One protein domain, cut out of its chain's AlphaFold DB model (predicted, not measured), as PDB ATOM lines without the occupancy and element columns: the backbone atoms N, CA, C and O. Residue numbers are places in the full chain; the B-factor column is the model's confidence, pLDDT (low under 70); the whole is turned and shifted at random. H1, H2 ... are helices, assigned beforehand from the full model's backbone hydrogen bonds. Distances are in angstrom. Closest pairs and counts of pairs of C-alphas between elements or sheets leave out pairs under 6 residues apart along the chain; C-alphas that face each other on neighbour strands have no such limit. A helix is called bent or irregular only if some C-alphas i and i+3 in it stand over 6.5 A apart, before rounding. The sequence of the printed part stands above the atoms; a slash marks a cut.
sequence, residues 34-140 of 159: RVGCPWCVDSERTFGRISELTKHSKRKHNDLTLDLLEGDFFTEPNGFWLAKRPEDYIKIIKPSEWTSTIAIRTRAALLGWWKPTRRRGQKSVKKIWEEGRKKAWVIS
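What this domain is: This is residues 34 to 140 of the 159 residues of the protein "C2H2-type domain-containing protein" of Mytilus coruscus (UniProt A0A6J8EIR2). Two longer helices, H4 and H5, make a loose V, coming close where H4 ends and H5 begins; the short H2 sits near the middle, packed on the first half of H4. Little H3 packs on the last part of H5, and H1 stands on the other side of H2 from the V, with long loops from H1 to H2 and from H3 to H4. The printed part has 107 residues with five named helices, H1 to H5 in chain order, and no named strand; the class is all helix. It is compact, with a radius of gyration of the C-alphas of 13.1 A, and spans 37 by 31 by 25 A.

How they stand to each other: Start at the longest helix, H5, residues 122 to 140. Near its end it touches H3, residues 86 to 89, with residues 132 to 139 alone; the closest C-alphas are those of Glu 87 and Ala 136, 4.6 A apart. At its other end look for H4, residues 101 to 114: the two are close but not clearly touching, their closest C-alphas being those of Trp 114 and Gln 122, 7.7 A apart, and they run opposite ways at a shallow tilt of 26 degrees. H4 touches H2, residues 76 to 82, with residues 102 to 107 alone; the closest C-alphas are those of Asn 78 and Ala 103, 6.7 A apart, and the two run the same way at a shallow tilt of 26 degrees. H2 and H5 are near each other. H1, residues 50 to 60, is close to H2 but not clearly touching it, with the C-alphas of Ile 50 and Glu 76 closest at 6.1 A and a steep tilt of 59 degrees; it is apart from H3, H4 and H5. In H1 and H4 every O i to N i+4 pair is within hydrogen-bond range, in H5 14 of 15; in H2 0 of 3 are, beside 3 of 4 O i to N i+3 pairs, and H3 is too short for an O i to N i+4 pair.

Where its parts are: Find C-alpha 122 at (1.923, 13.881, -31.949); from there H5 runs 26.8 A to C-alpha 140 at (-0.114, 17.179, -58.473). H4 measures 20.0 A from C-alpha 101 to C-alpha 114. Go to C-alpha 50 at (-11.527, 26.672, -43.357) for H1, which measures 15.1 A. H2 measures 9.9 A and is neither bent nor irregular, but only just: C-alphas 77 and 80 are 6.1 A apart. H3 measures 4.8 A.

The domain as a whole: The two C-alphas farthest apart are those of Asp 63 and Ile 139, at 37.5 A. The printed part has no cut. The links H1 to H2 and H3 to H4 are long, H4 to H5 is short and H2 to H3 is tight. Look in the B-factor column for pLDDT under 70 at residues 42, 64 to 71, 113 to 125, 128, 132 and 135 to 140; the mean of the printed part is 77.1.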
ATOM      1  N   ARG A  34     -11.806  18.149 -45.210       88.56
ATOM      2  CA  ARG A  34     -11.671  18.217 -43.754       88.56
ATOM      3  C   ARG A  34     -10.262  18.654 -43.358       88.56
ATOM      4  O   ARG A  34      -9.279  17.959 -43.630       88.56
ATOM      5  N   VAL A  35     -10.194  19.793 -42.680       88.56
ATOM      6  CA  VAL A  35      -8.963  20.379 -42.144       88.56
ATOM      7  C   VAL A  35      -8.892  20.167 -40.640       88.56
ATOM      8  O   VAL A  35      -9.891  20.304 -39.935       88.56
ATOM      9  N   GLY A  36      -7.720  19.788 -40.144       87.19
ATOM     10  CA  GLY A  36      -7.446  19.647 -38.721       87.19
ATOM     11  C   GLY A  36      -7.051  20.980 -38.099       87.19
ATOM     12  O   GLY A  36      -6.325  21.765 -38.710       87.19
ATOM     13  N   CYS A  37      -7.495  21.223 -36.866       87.06
ATOM     14  CA  CYS A  37      -6.916  22.295 -36.066       87.06
ATOM     15  C   CYS A  37      -5.510  21.883 -35.618       87.06
ATOM     16  O   CYS A  37      -5.380  20.850 -34.952       87.06
ATOM     17  N   PRO A  38      -4.465  22.664 -35.947       79.38
ATOM     18  CA  PRO A  38      -3.112  22.287 -35.584       79.38
ATOM     19  C   PRO A  38      -2.913  22.298 -34.070       79.38
ATOM     20  O   PRO A  38      -2.153  21.482 -33.591       79.38
ATOM     21  N   TRP A  39      -3.644  23.105 -33.300       80.00
ATOM     22  CA  TRP A  39      -3.475  23.197 -31.842       80.00
ATOM     23  C   TRP A  39      -4.295  22.184 -31.031       80.00
ATOM     24  O   TRP A  39      -4.027  21.977 -29.852       80.00
ATOM     25  N   CYS A  40      -5.272  21.512 -31.643       82.62
ATOM     26  CA  CYS A  40      -6.165  20.561 -30.970       82.62
ATOM     27  C   CYS A  40      -5.741  19.093 -31.157       82.62
ATOM     28  O   CYS A  40      -6.596  18.229 -31.382       82.62
ATOM     29  N   VAL A  41      -4.440  18.787 -31.079       71.00
ATOM     30  CA  VAL A  41      -3.925  17.451 -31.446       71.00
ATOM     31  C   VAL A  41      -4.488  16.316 -30.600       71.00
ATOM     32  O   VAL A  41      -4.798  15.274 -31.164       71.00
ATOM     33  N   ASP A  42      -4.706  16.515 -29.300       67.69
ATOM     34  CA  ASP A  42      -5.230  15.447 -28.432       67.69
ATOM     35  C   ASP A  42      -6.682  15.055 -28.763       67.69
ATOM     36  O   ASP A  42      -7.148  13.991 -28.373       67.69
ATOM     37  N   SER A  43      -7.411  15.919 -29.475       71.62
ATOM     38  CA  SER A  43      -8.831  15.723 -29.799       71.62
ATOM     39  C   SER A  43      -9.093  15.438 -31.279       71.62
ATOM     40  O   SER A  43     -10.249  15.312 -31.674       71.62
ATOM     41  N   GLU A  44      -8.036  15.409 -32.104       70.38
ATOM     42  CA  GLU A  44      -8.096  15.249 -33.566       70.38
ATOM     43  C   GLU A  44      -9.204  16.067 -34.255       70.38
ATOM     44  O   GLU A  44      -9.809  15.651 -35.247       70.38
ATOM     45  N   ARG A  45      -9.495  17.258 -33.723       83.50
ATOM     46  CA  ARG A  45     -10.669  18.029 -34.131       83.50
ATOM     47  C   ARG A  45     -10.532  18.500 -35.581       83.50
ATOM     48  O   ARG A  45      -9.589  19.216 -35.928       83.50
ATOM     49  N   THR A  46     -11.500  18.111 -36.410       88.06
ATOM     50  CA  THR A  46     -11.563  18.450 -37.839       88.06
ATOM     51  C   THR A  46     -12.762  19.329 -38.172       88.06
ATOM     52  O   THR A  46     -13.779  19.312 -37.479       88.06
ATOM     53  N   PHE A  47     -12.639  20.087 -39.260       90.56
ATOM     54  CA  PHE A  47     -13.643  21.030 -39.746       90.56
ATOM     55  C   PHE A  47     -13.855  20.824 -41.238       90.56
ATOM     56  O   PHE A  47     -12.887  20.671 -41.975       90.56
ATOM     57  N   GLY A  48     -15.108  20.854 -41.696       86.25
ATOM     58  CA  GLY A  48     -15.432  20.726 -43.124       86.25
ATOM     59  C   GLY A  48     -15.133  21.982 -43.954       86.25
ATOM     60  O   GLY A  48     -15.173  21.925 -45.177       86.25
ATOM     61  N   ARG A  49     -14.856  23.125 -43.311       86.38
ATOM     62  CA  ARG A  49     -14.537  24.399 -43.974       86.38
ATOM     63  C   ARG A  49     -13.439  25.137 -43.220       86.38
ATOM     64  O   ARG A  49     -13.392  25.084 -41.991       86.38
ATOM     65  N   ILE A  50     -12.615  25.888 -43.952       88.62
ATOM     66  CA  ILE A  50     -11.527  26.672 -43.357       88.62
ATOM     67  C   ILE A  50     -12.052  27.768 -42.424       88.62
ATOM     68  O   ILE A  50     -11.519  27.946 -41.339       88.62
ATOM     69  N   SER A  51     -13.169  28.415 -42.774       88.00
ATOM     70  CA  SER A  51     -13.805  29.449 -41.950       88.00
ATOM     71  C   SER A  51     -14.262  28.931 -40.584       88.00
ATOM     72  O   SER A  51     -14.179  29.647 -39.587       88.00
ATOM     73  N   GLU A  52     -14.704  27.675 -40.515       90.62
ATOM     74  CA  GLU A  52     -15.077  27.028 -39.256       90.62
ATOM     75  C   GLU A  52     -13.845  26.731 -38.396       90.62
ATOM     76  O   GLU A  52     -13.876  26.950 -37.182       90.62
ATOM     77  N   LEU A  53     -12.730  26.334 -39.020       90.62
ATOM     78  CA  LEU A  53     -11.444  26.231 -38.334       90.62
ATOM     79  C   LEU A  53     -10.965  27.602 -37.825       90.62
ATOM     80  O   LEU A  53     -10.516  27.697 -36.682       90.62
ATOM     81  N   THR A  54     -11.104  28.670 -38.616       88.94
ATOM     82  CA  THR A  54     -10.743  30.036 -38.206       88.94
ATOM     83  C   THR A  54     -11.522  30.457 -36.965       88.94
ATOM     84  O   THR A  54     -10.929  30.878 -35.974       88.94
ATOM     85  N   LYS A  55     -12.854  30.299 -36.984       90.12
ATOM     86  CA  LYS A  55     -13.728  30.622 -35.842       90.12
ATOM     87  C   LYS A  55     -13.366  29.803 -34.611       90.12
ATOM     88  O   LYS A  55     -13.299  30.337 -33.505       90.12
ATOM     89  N   HIS A  56     -13.138  28.504 -34.791       90.94
ATOM     90  CA  HIS A  56     -12.707  27.636 -33.706       90.94
ATOM     91  C   HIS A  56     -11.400  28.124 -33.089       90.94
ATOM     92  O   HIS A  56     -11.336  28.263 -31.868       90.94
ATOM     93  N   SER A  57     -10.405  28.418 -33.926       86.88
ATOM     94  CA  SER A  57      -9.089  28.859 -33.480       86.88
ATOM     95  C   SER A  57      -9.204  30.165 -32.707       86.88
ATOM     96  O   SER A  57      -8.814  30.206 -31.546       86.88
ATOM     97  N   LYS A  58      -9.881  31.178 -33.263       85.62
ATOM     98  CA  LYS A  58     -10.112  32.464 -32.582       85.62
ATOM     99  C   LYS A  58     -10.804  32.331 -31.226       85.62
ATOM    100  O   LYS A  58     -10.602  33.168 -30.361       85.62
ATOM    101  N   ARG A  59     -11.623  31.296 -31.023       88.25
ATOM    102  CA  ARG A  59     -12.338  31.068 -29.758       88.25
ATOM    103  C   ARG A  59     -11.558  30.224 -28.749       88.25
ATOM    104  O   ARG A  59     -11.785  30.363 -27.554       88.25
ATOM    105  N   LYS A  60     -10.756  29.263 -29.211       88.06
ATOM    106  CA  LYS A  60     -10.119  28.239 -28.356       88.06
ATOM    107  C   LYS A  60      -8.611  28.407 -28.201       88.06
ATOM    108  O   LYS A  60      -8.040  27.777 -27.323       88.06
ATOM    109  N   HIS A  61      -8.015  29.223 -29.055       82.81
ATOM    110  CA  HIS A  61      -6.584  29.467 -29.167       82.81
ATOM    111  C   HIS A  61      -6.320  30.974 -29.306       82.81
ATOM    112  O   HIS A  61      -5.444  31.396 -30.055       82.81
ATOM    113  N   ASN A  62      -7.150  31.800 -28.660       75.44
ATOM    114  CA  ASN A  62      -7.048  33.263 -28.687       75.44
ATOM    115  C   ASN A  62      -5.744  33.781 -28.057       75.44
ATOM    116  O   ASN A  62      -5.292  34.867 -28.395       75.44
ATOM    117  N   ASP A  63      -5.146  32.988 -27.175       71.25
ATOM    118  CA  ASP A  63      -3.852  33.194 -26.533       71.25
ATOM    119  C   ASP A  63      -2.661  32.963 -27.471       71.25
ATOM    120  O   ASP A  63      -1.580  33.496 -27.238       71.25
ATOM    121  N   LEU A  64      -2.845  32.209 -28.559       64.38
ATOM    122  CA  LEU A  64      -1.755  31.820 -29.455       64.38
ATOM    123  C   LEU A  64      -1.323  32.916 -30.426       64.38
ATOM    124  O   LEU A  64      -0.625  32.625 -31.398       64.38
ATOM    125  N   THR A  65      -1.696  34.176 -30.175       62.16
ATOM    126  CA  THR A  65      -1.420  35.294 -31.089       62.16
ATOM    127  C   THR A  65      -1.810  34.901 -32.515       62.16
ATOM    128  O   THR A  65      -1.025  34.979 -33.455       62.16
ATOM    129  N   LEU A  66      -3.042  34.420 -32.693       61.75
ATOM    130  CA  LEU A  66      -3.566  34.112 -34.029       61.75
ATOM    131  C   LEU A  66      -3.548  35.336 -34.949       61.75
ATOM    132  O   LEU A  66      -3.599  35.164 -36.156       61.75
ATOM    133  N   ASP A  67      -3.444  36.540 -34.385       55.09
ATOM    134  CA  ASP A  67      -3.246  37.790 -35.116       55.09
ATOM    135  C   ASP A  67      -1.806  37.959 -35.651       55.09
ATOM    136  O   ASP A  67      -1.589  38.730 -36.581       55.09
ATOM    137  N   LEU A  68      -0.822  37.220 -35.110       56.22
ATOM    138  CA  LEU A  68       0.530  37.087 -35.684       56.22
ATOM    139  C   LEU A  68       0.581  36.061 -36.820       56.22
ATOM    140  O   LEU A  68       1.521  36.066 -37.616       56.22
ATOM    141  N   LEU A  69      -0.409  35.170 -36.903       64.88
ATOM    142  CA  LEU A  69      -0.640  34.425 -38.131       64.88
ATOM    143  C   LEU A  69      -1.310  35.406 -39.082       64.88
ATOM    144  O   LEU A  69      -2.448  35.815 -38.864       64.88
ATOM    145  N   GLU A  70      -0.578  35.817 -40.113       65.44
ATOM    146  CA  GLU A  70      -1.108  36.711 -41.136       65.44
ATOM    147  C   GLU A  70      -2.478  36.222 -41.625       65.44
ATOM    148  O   GLU A  70      -2.767  35.020 -41.641       65.44
ATOM    149  N   GLY A  71      -3.356  37.161 -41.994       65.75
ATOM    150  CA  GLY A  71      -4.765  36.878 -42.295       65.75
ATOM    151  C   GLY A  71      -4.991  35.836 -43.399       65.75
ATOM    152  O   GLY A  71      -6.103  35.328 -43.555       65.75
ATOM    153  N   ASP A  72      -3.944  35.477 -44.134       72.44
ATOM    154  CA  ASP A  72      -3.939  34.455 -45.165       72.44
ATOM    155  C   ASP A  72      -3.674  33.021 -44.658       72.44
ATOM    156  O   ASP A  72      -3.919  32.067 -45.407       72.44
ATOM    157  N   PHE A  73      -3.274  32.813 -43.394       81.69
ATOM    158  CA  PHE A  73      -3.015  31.483 -42.817       81.69
ATOM    159  C   PHE A  73      -4.227  30.549 -42.956       81.69
ATOM    160  O   PHE A  73      -4.097  29.408 -43.400       81.69
ATOM    161  N   PHE A  74      -5.434  31.046 -42.660       85.88
ATOM    162  CA  PHE A  74      -6.687  30.291 -42.786       85.88
ATOM    163  C   PHE A  74      -7.440  30.571 -44.094       85.88
ATOM    164  O   PHE A  74      -8.651  30.807 -44.097       85.88
ATOM    165  N   THR A  75      -6.739  30.529 -45.221       88.25
ATOM    166  CA  THR A  75      -7.361  30.600 -46.552       88.25
ATOM    167  C   THR A  75      -7.634  29.209 -47.113       88.25
ATOM    168  O   THR A  75      -6.991  28.229 -46.735       88.25
ATOM    169  N   GLU A  76      -8.591  29.088 -48.037       88.19
ATOM    170  CA  GLU A  76      -8.878  27.799 -48.683       88.19
ATOM    171  C   GLU A  76      -7.648  27.185 -49.382       88.19
ATOM    172  O   GLU A  76      -7.419  25.990 -49.185       88.19
ATOM    173  N   PRO A  77      -6.812  27.941 -50.128       88.88
ATOM    174  CA  PRO A  77      -5.587  27.396 -50.715       88.88
ATOM    175  C   PRO A  77      -4.583  26.902 -49.664       88.88
ATOM    176  O   PRO A  77      -3.937  25.872 -49.863       88.88
ATOM    177  N   ASN A  78      -4.499  27.563 -48.506       86.81
ATOM    178  CA  ASN A  78      -3.676  27.093 -47.390       86.81
ATOM    179  C   ASN A  78      -4.300  25.946 -46.601       86.81
ATOM    180  O   ASN A  78      -3.576  25.208 -45.936       86.81
ATOM    181  N   GLY A  79      -5.613  25.741 -46.684       88.62
ATOM    182  CA  GLY A  79      -6.281  24.620 -46.031       88.62
ATOM    183  C   GLY A  79      -5.727  23.262 -46.470       88.62
ATOM    184  O   GLY A  79      -5.748  22.325 -45.677       88.62
ATOM    185  N   PHE A  80      -5.113  23.170 -47.658       87.56
ATOM    186  CA  PHE A  80      -4.335  22.002 -48.087       87.56
ATOM    187  C   PHE A  80      -3.281  21.599 -47.049       87.56
ATOM    188  O   PHE A  80      -3.125  20.422 -46.724       87.56
ATOM    189  N   TRP A  81      -2.599  22.585 -46.465       82.75
ATOM    190  CA  TRP A  81      -1.575  22.365 -45.454       82.75
ATOM    191  C   TRP A  81      -2.134  21.801 -44.151       82.75
ATOM    192  O   TRP A  81      -1.384  21.189 -43.395       82.75
ATOM    193  N   LEU A  82      -3.428  21.977 -43.905       84.88
ATOM    194  CA  LEU A  82      -4.141  21.550 -42.707       84.88
ATOM    195  C   LEU A  82      -5.042  20.332 -42.983       84.88
ATOM    196  O   LEU A  82      -5.680  19.817 -42.068       84.88
ATOM    197  N   ALA A  83      -5.107  19.858 -44.230       86.50
ATOM    198  CA  ALA A  83      -6.002  18.792 -44.655       86.50
ATOM    199  C   ALA A  83      -5.601  17.432 -44.070       86.50
ATOM    200  O   ALA A  83      -4.429  17.056 -44.078       86.50
ATOM    201  N   LYS A  84      -6.591  16.652 -43.620       81.94
ATOM    202  CA  LYS A  84      -6.378  15.248 -43.217       81.94
ATOM    203  C   LYS A  84      -6.114  14.327 -44.415       81.94
ATOM    204  O   LYS A  84      -5.412  13.336 -44.256       81.94
ATOM    205  N   ARG A  85      -6.674  14.657 -45.586       82.12
ATOM    206  CA  ARG A  85      -6.529  13.922 -46.860       82.12
ATOM    207  C   ARG A  85      -6.125  14.878 -47.992       82.12
ATOM    208  O   ARG A  85      -6.992  15.318 -48.756       82.12
ATOM    209  N   PRO A  86      -4.847  15.293 -48.058       84.38
ATOM    210  CA  PRO A  86      -4.369  16.266 -49.044       84.38
ATOM    211  C   PRO A  86      -4.613  15.843 -50.505       84.38
ATOM    212  O   PRO A  86      -4.883  16.691 -51.353       84.38
ATOM    213  N   GLU A  87      -4.586  14.541 -50.790       82.44
ATOM    214  CA  GLU A  87      -4.824  13.937 -52.107       82.44
ATOM    215  C   GLU A  87      -6.254  14.120 -52.628       82.44
ATOM    216  O   GLU A  87      -6.467  14.200 -53.836       82.44
ATOM    217  N   ASP A  88      -7.239  14.225 -51.736       85.25
ATOM    218  CA  ASP A  88      -8.616  14.545 -52.117       85.25
ATOM    219  C   ASP A  88      -8.869  16.050 -52.067       85.25
ATOM    220  O   ASP A  88      -9.635  16.575 -52.871       85.25
ATOM    221  N   TYR A  89      -8.177  16.762 -51.170       87.25
ATOM    222  CA  TYR A  89      -8.241  18.221 -51.081       87.25
ATOM    223  C   TYR A  89      -7.854  18.881 -52.411       87.25
ATOM    224  O   TYR A  89      -8.569  19.755 -52.905       87.25
ATOM    225  N   ILE A  90      -6.748  18.432 -53.015       86.06
ATOM    226  CA  ILE A  90      -6.181  19.026 -54.233       86.06
ATOM    227  C   ILE A  90      -7.049  18.832 -55.480       86.06
ATOM    228  O   ILE A  90      -7.017  19.657 -56.391       86.06
ATOM    229  N   LYS A  91      -7.888  17.789 -55.503       86.00
ATOM    230  CA  LYS A  91      -8.849  17.553 -56.594       86.00
ATOM    231  C   LYS A  91      -9.929  18.636 -56.658       86.00
ATOM    232  O   LYS A  91     -10.552  18.824 -57.700       86.00
ATOM    233  N   ILE A  92     -10.140  19.372 -55.564       87.31
ATOM    234  CA  ILE A  92     -11.148  20.434 -55.465       87.31
ATOM    235  C   ILE A  92     -10.512  21.813 -55.425       87.31
ATOM    236  O   ILE A  92     -10.906  22.708 -56.184       87.31
ATOM    237  N   ILE A  93      -9.567  21.997 -54.506       87.69
ATOM    238  CA  ILE A  93      -8.983  23.289 -54.171       87.69
ATOM    239  C   ILE A  93      -7.519  23.264 -54.585       87.69
ATOM    240  O   ILE A  93      -6.741  22.449 -54.091       87.69
ATOM    241  N   LYS A  94      -7.141  24.193 -55.468       86.62
ATOM    242  CA  LYS A  94      -5.737  24.396 -55.818       86.62
ATOM    243  C   LYS A  94      -5.009  24.941 -54.578       86.62
ATOM    244  O   LYS A  94      -5.440  25.975 -54.060       86.62
ATOM    245  N   PRO A  95      -3.957  24.271 -54.084       86.19
ATOM    246  CA  PRO A  95      -3.205  24.764 -52.941       86.19
ATOM    247  C   PRO A  95      -2.432  26.035 -53.292       86.19
ATOM    248  O   PRO A  95      -2.156  26.304 -54.464       86.19
ATOM    249  N   SER A  96      -2.035  26.786 -52.266       84.56
ATOM    250  CA  SER A  96      -1.024  27.834 -52.422       84.56
ATOM    251  C   SER A  96       0.263  27.229 -52.982       84.56
ATOM    252  O   SER A  96       0.691  26.161 -52.536       84.56
ATOM    253  N   GLU A  97       0.900  27.932 -53.919       81.88
ATOM    254  CA  GLU A  97       2.209  27.533 -54.439       81.88
ATOM    255  C   GLU A  97       3.195  27.383 -53.274       81.88
ATOM    256  O   GLU A  97       3.237  28.221 -52.370       81.88
ATOM    257  N   TRP A  98       3.982  26.308 -53.267       76.06
ATOM    258  CA  TRP A  98       4.839  25.976 -52.123       76.06
ATOM    259  C   TRP A  98       5.835  27.086 -51.782       76.06
ATOM    260  O   TRP A  98       6.091  27.340 -50.604       76.06
ATOM    261  N   THR A  99       6.390  27.733 -52.807       76.06
ATOM    262  CA  THR A  99       7.370  28.818 -52.686       76.06
ATOM    263  C   THR A  99       6.738  30.158 -52.332       76.06
ATOM    264  O   THR A  99       7.464  31.114 -52.076       76.06
ATOM    265  N   SER A 100       5.404  30.249 -52.290       81.75
ATOM    266  CA  SER A 100       4.749  31.462 -51.814       81.75
ATOM    267  C   SER A 100       5.127  31.722 -50.355       81.75
ATOM    268  O   SER A 100       5.162  30.803 -49.530       81.75
ATOM    269  N   THR A 101       5.356  32.993 -50.025       81.88
ATOM    270  CA  THR A 101       5.618  33.462 -48.654       81.88
ATOM    271  C   THR A 101       4.588  32.909 -47.670       81.88
ATOM    272  O   THR A 101       4.924  32.441 -46.587       81.88
ATOM    273  N   ILE A 102       3.332  32.870 -48.108       79.88
ATOM    274  CA  ILE A 102       2.176  32.373 -47.373       79.88
ATOM    275  C   ILE A 102       2.331  30.887 -46.999       79.88
ATOM    276  O   ILE A 102       2.158  30.493 -45.839       79.88
ATOM    277  N   ALA A 103       2.674  30.040 -47.975       79.69
ATOM    278  CA  ALA A 103       2.886  28.616 -47.744       79.69
ATOM    279  C   ALA A 103       4.114  28.364 -46.858       79.69
ATOM    280  O   ALA A 103       4.052  27.508 -45.973       79.69
ATOM    281  N   ILE A 104       5.205  29.112 -47.062       80.31
ATOM    282  CA  ILE A 104       6.418  29.049 -46.229       80.31
ATOM    283  C   ILE A 104       6.072  29.359 -44.771       80.31
ATOM    284  O   ILE A 104       6.337  28.547 -43.885       80.31
ATOM    285  N   ARG A 105       5.395  30.482 -44.521       79.38
ATOM    286  CA  ARG A 105       4.982  30.909 -43.178       79.38
ATOM    287  C   ARG A 105       4.064  29.908 -42.500       79.38
ATOM    288  O   ARG A 105       4.306  29.532 -41.355       79.38
ATOM    289  N   THR A 106       3.059  29.414 -43.224       80.94
ATOM    290  CA  THR A 106       2.139  28.393 -42.707       80.94
ATOM    291  C   THR A 106       2.905  27.154 -42.245       80.94
ATOM    292  O   THR A 106       2.674  26.634 -41.154       80.94
ATOM    293  N   ARG A 107       3.871  26.689 -43.045       79.38
ATOM    294  CA  ARG A 107       4.714  25.532 -42.711       79.38
ATOM    295  C   ARG A 107       5.636  25.809 -41.527       79.38
ATOM    296  O   ARG A 107       5.715  24.966 -40.635       79.38
ATOM    297  N   ALA A 108       6.283  26.971 -41.499       78.62
ATOM    298  CA  ALA A 108       7.152  27.383 -40.403       78.62
ATOM    299  C   ALA A 108       6.393  27.412 -39.068       78.62
ATOM    300  O   ALA A 108       6.871  26.843 -38.089       78.62
ATOM    301  N   ALA A 109       5.177  27.966 -39.047       78.31
ATOM    302  CA  ALA A 109       4.321  27.984 -37.863       78.31
ATOM    303  C   ALA A 109       3.951  26.564 -37.391       78.31
ATOM    304  O   ALA A 109       4.094  26.244 -36.211       78.31
ATOM    305  N   LEU A 110       3.551  25.678 -38.311       78.50
ATOM    306  CA  LEU A 110       3.211  24.285 -37.984       78.50
ATOM    307  C   LEU A 110       4.414  23.497 -37.443       78.50
ATOM    308  O   LEU A 110       4.301  22.773 -36.452       78.50
ATOM    309  N   LEU A 111       5.585  23.650 -38.066       75.25
ATOM    310  CA  LEU A 111       6.820  22.995 -37.633       75.25
ATOM    311  C   LEU A 111       7.326  23.549 -36.301       75.25
ATOM    312  O   LEU A 111       7.745  22.769 -35.443       75.25
ATOM    313  N   GLY A 112       7.288  24.872 -36.136       73.38
ATOM    314  CA  GLY A 112       7.621  25.561 -34.896       73.38
ATOM    315  C   GLY A 112       6.749  25.083 -33.744       73.38
ATOM    316  O   GLY A 112       7.272  24.845 -32.662       73.38
ATOM    317  N   TRP A 113       5.466  24.826 -33.997       69.88
ATOM    318  CA  TRP A 113       4.539  24.295 -33.003       69.88
ATOM    319  C   TRP A 113       4.819  22.835 -32.620       69.88
ATOM    320  O   TRP A 113       4.800  22.486 -31.442       69.88
ATOM    321  N   TRP A 114       5.146  21.978 -33.589       69.06
ATOM    322  CA  TRP A 114       5.420  20.561 -33.324       69.06
ATOM    323  C   TRP A 114       6.750  20.278 -32.613       69.06
ATOM    324  O   TRP A 114       6.918  19.185 -32.069       69.06
ATOM    325  N   LYS A 115       7.712  21.207 -32.638       62.91
ATOM    326  CA  LYS A 115       9.026  21.049 -31.984       62.91
ATOM    327  C   LYS A 115       8.951  21.026 -30.438       62.91
ATOM    328  O   LYS A 115       9.538  20.111 -29.861       62.91
ATOM    329  N   PRO A 116       8.263  21.960 -29.755       55.94
ATOM    330  CA  PRO A 116       8.190  22.001 -28.289       55.94
ATOM    331  C   PRO A 116       7.174  21.025 -27.670       55.94
ATOM    332  O   PRO A 116       7.367  20.565 -26.545       55.94
ATOM    333  N   THR A 117       6.104  20.650 -28.370       54.25
ATOM    334  CA  THR A 117       5.053  19.774 -27.821       54.25
ATOM    335  C   THR A 117       5.449  18.296 -27.936       54.25
ATOM    336  O   THR A 117       5.237  17.627 -28.947       54.25
ATOM    337  N   ARG A 118       6.080  17.763 -26.887       54.53
ATOM    338  CA  ARG A 118       6.627  16.396 -26.834       54.53
ATOM    339  C   ARG A 118       5.632  15.407 -26.198       54.53
ATOM    340  O   ARG A 118       5.957  14.767 -25.205       54.53
ATOM    341  N   ARG A 119       4.417  15.258 -26.752       59.19
ATOM    342  CA  ARG A 119       3.438  14.235 -26.303       59.19
ATOM    343  C   ARG A 119       3.503  12.955 -27.150       59.19
ATOM    344  O   ARG A 119       3.690  12.999 -28.370       59.19
ATOM    345  N   ARG A 120       3.362  11.793 -26.497       52.09
ATOM    346  CA  ARG A 120       3.235  10.468 -27.140       52.09
ATOM    347  C   ARG A 120       1.947  10.474 -27.987       52.09
ATOM    348  O   ARG A 120       0.867  10.526 -27.424       52.09
ATOM    349  N   GLY A 121       2.072  10.498 -29.317       60.69
ATOM    350  CA  GLY A 121       0.946  10.564 -30.273       60.69
ATOM    351  C   GLY A 121       1.091  11.664 -31.333       60.69
ATOM    352  O   GLY A 121       0.706  11.497 -32.483       60.69
ATOM    353  N   GLN A 122       1.768  12.763 -31.012       63.19
ATOM    354  CA  GLN A 122       1.923  13.881 -31.949       63.19
ATOM    355  C   GLN A 122       3.011  13.636 -33.005       63.19
ATOM    356  O   GLN A 122       2.889  14.070 -34.150       63.19
ATOM    357  N   LYS A 123       4.059  12.876 -32.650       64.12
ATOM    358  CA  LYS A 123       5.106  12.448 -33.595       64.12
ATOM    359  C   LYS A 123       4.550  11.577 -34.726       64.12
ATOM    360  O   LYS A 123       4.957  11.754 -35.871       64.12
ATOM    361  N   SER A 124       3.632  10.657 -34.420       69.50
ATOM    362  CA  SER A 124       2.980   9.818 -35.433       69.50
ATOM    363  C   SER A 124       2.050  10.645 -36.313       69.50
ATOM    364  O   SER A 124       2.108  10.500 -37.528       69.50
ATOM    365  N   VAL A 125       1.278  11.575 -35.741       66.25
ATOM    366  CA  VAL A 125       0.405  12.478 -36.515       66.25
ATOM    367  C   VAL A 125       1.208  13.362 -37.473       66.25
ATOM    368  O   VAL A 125       0.865  13.443 -38.651       66.25
ATOM    369  N   LYS A 126       2.313  13.965 -37.008       73.38
ATOM    370  CA  LYS A 126       3.228  14.736 -37.865       73.38
ATOM    371  C   LYS A 126       3.764  13.878 -39.014       73.38
ATOM    372  O   LYS A 126       3.691  14.295 -40.164       73.38
ATOM    373  N   LYS A 127       4.251  12.668 -38.714       75.06
ATOM    374  CA  LYS A 127       4.791  11.743 -39.722       75.06
ATOM    375  C   LYS A 127       3.739  11.349 -40.767       75.06
ATOM    376  O   LYS A 127       4.008  11.468 -41.957       75.06
ATOM    377  N   ILE A 128       2.542  10.946 -40.336       68.25
ATOM    378  CA  ILE A 128       1.425  10.571 -41.223       68.25
ATOM    379  C   ILE A 128       1.072  11.727 -42.160       68.25
ATOM    380  O   ILE A 128       0.885  11.538 -43.361       68.25
ATOM    381  N   TRP A 129       1.016  12.941 -41.623       72.88
ATOM    382  CA  TRP A 129       0.722  14.129 -42.408       72.88
ATOM    383  C   TRP A 129       1.843  14.479 -43.397       72.88
ATOM    384  O   TRP A 129       1.563  14.822 -44.546       72.88
ATOM    385  N   GLU A 130       3.113  14.356 -42.998       73.88
ATOM    386  CA  GLU A 130       4.257  14.603 -43.884       73.88
ATOM    387  C   GLU A 130       4.287  13.585 -45.035       73.88
ATOM    388  O   GLU A 130       4.530  13.951 -46.184       73.88
ATOM    389  N   GLU A 131       3.991  12.316 -44.751       72.12
ATOM    390  CA  GLU A 131       3.900  11.247 -45.749       72.12
ATOM    391  C   GLU A 131       2.713  11.437 -46.701       72.12
ATOM    392  O   GLU A 131       2.880  11.321 -47.917       72.12
ATOM    393  N   GLY A 132       1.533  11.782 -46.175       67.50
ATOM    394  CA  GLY A 132       0.347  12.086 -46.980       67.50
ATOM    395  C   GLY A 132       0.586  13.251 -47.940       67.50
ATOM    396  O   GLY A 132       0.271  13.163 -49.127       67.50
ATOM    397  N   ARG A 133       1.255  14.311 -47.471       71.25
ATOM    398  CA  ARG A 133       1.661  15.436 -48.326       71.25
ATOM    399  C   ARG A 133       2.609  15.024 -49.440       71.25
ATOM    400  O   ARG A 133       2.392  15.425 -50.578       71.25
ATOM    401  N   LYS A 134       3.650  14.242 -49.133       72.50
ATOM    402  CA  LYS A 134       4.607  13.770 -50.147       72.50
ATOM    403  C   LYS A 134       3.887  13.001 -51.257       72.50
ATOM    404  O   LYS A 134       4.140  13.262 -52.428       72.50
ATOM    405  N   LYS A 135       2.946  12.121 -50.895       69.56
ATOM    406  CA  LYS A 135       2.126  11.366 -51.857       69.56
ATOM    407  C   LYS A 135       1.246  12.278 -52.716       69.56
ATOM    408  O   LYS A 135       1.258  12.153 -53.935       69.56
ATOM    409  N   ALA A 136       0.528  13.219 -52.101       65.75
ATOM    410  CA  ALA A 136      -0.316  14.165 -52.832       65.75
ATOM    411  C   ALA A 136       0.495  15.071 -53.780       65.75
ATOM    412  O   ALA A 136       0.031  15.402 -54.871       65.75
ATOM    413  N   TRP A 137       1.719  15.438 -53.393       68.00
ATOM    414  CA  TRP A 137       2.609  16.287 -54.185       68.00
ATOM    415  C   TRP A 137       3.090  15.612 -55.470       68.00
ATOM    416  O   TRP A 137       3.002  16.210 -56.541       68.00
ATOM    417  N   VAL A 138       3.511  14.344 -55.378       68.69
ATOM    418  CA  VAL A 138       3.921  13.529 -56.538       68.69
ATOM    419  C   VAL A 138       2.824  13.476 -57.607       68.69
ATOM    420  O   VAL A 138       3.122  13.481 -58.795       68.69
ATOM    421  N   ILE A 139       1.556  13.474 -57.191       63.84
ATOM    422  CA  ILE A 139       0.401  13.414 -58.095       63.84
ATOM    423  C   ILE A 139       0.130  14.763 -58.783       63.84
ATOM    424  O   ILE A 139      -0.420  14.793 -59.879       63.84
ATOM    425  N   SER A 140       0.488  15.880 -58.147       58.47
ATOM    426  CA  SER A 140      -0.114  17.179 -58.473       58.47
ATOM    427  C   SER A 140       0.835  18.176 -59.136       58.47
ATOM    428  O   SER A 140       0.362  19.068 -59.833       58.47
TER     429      SER A 140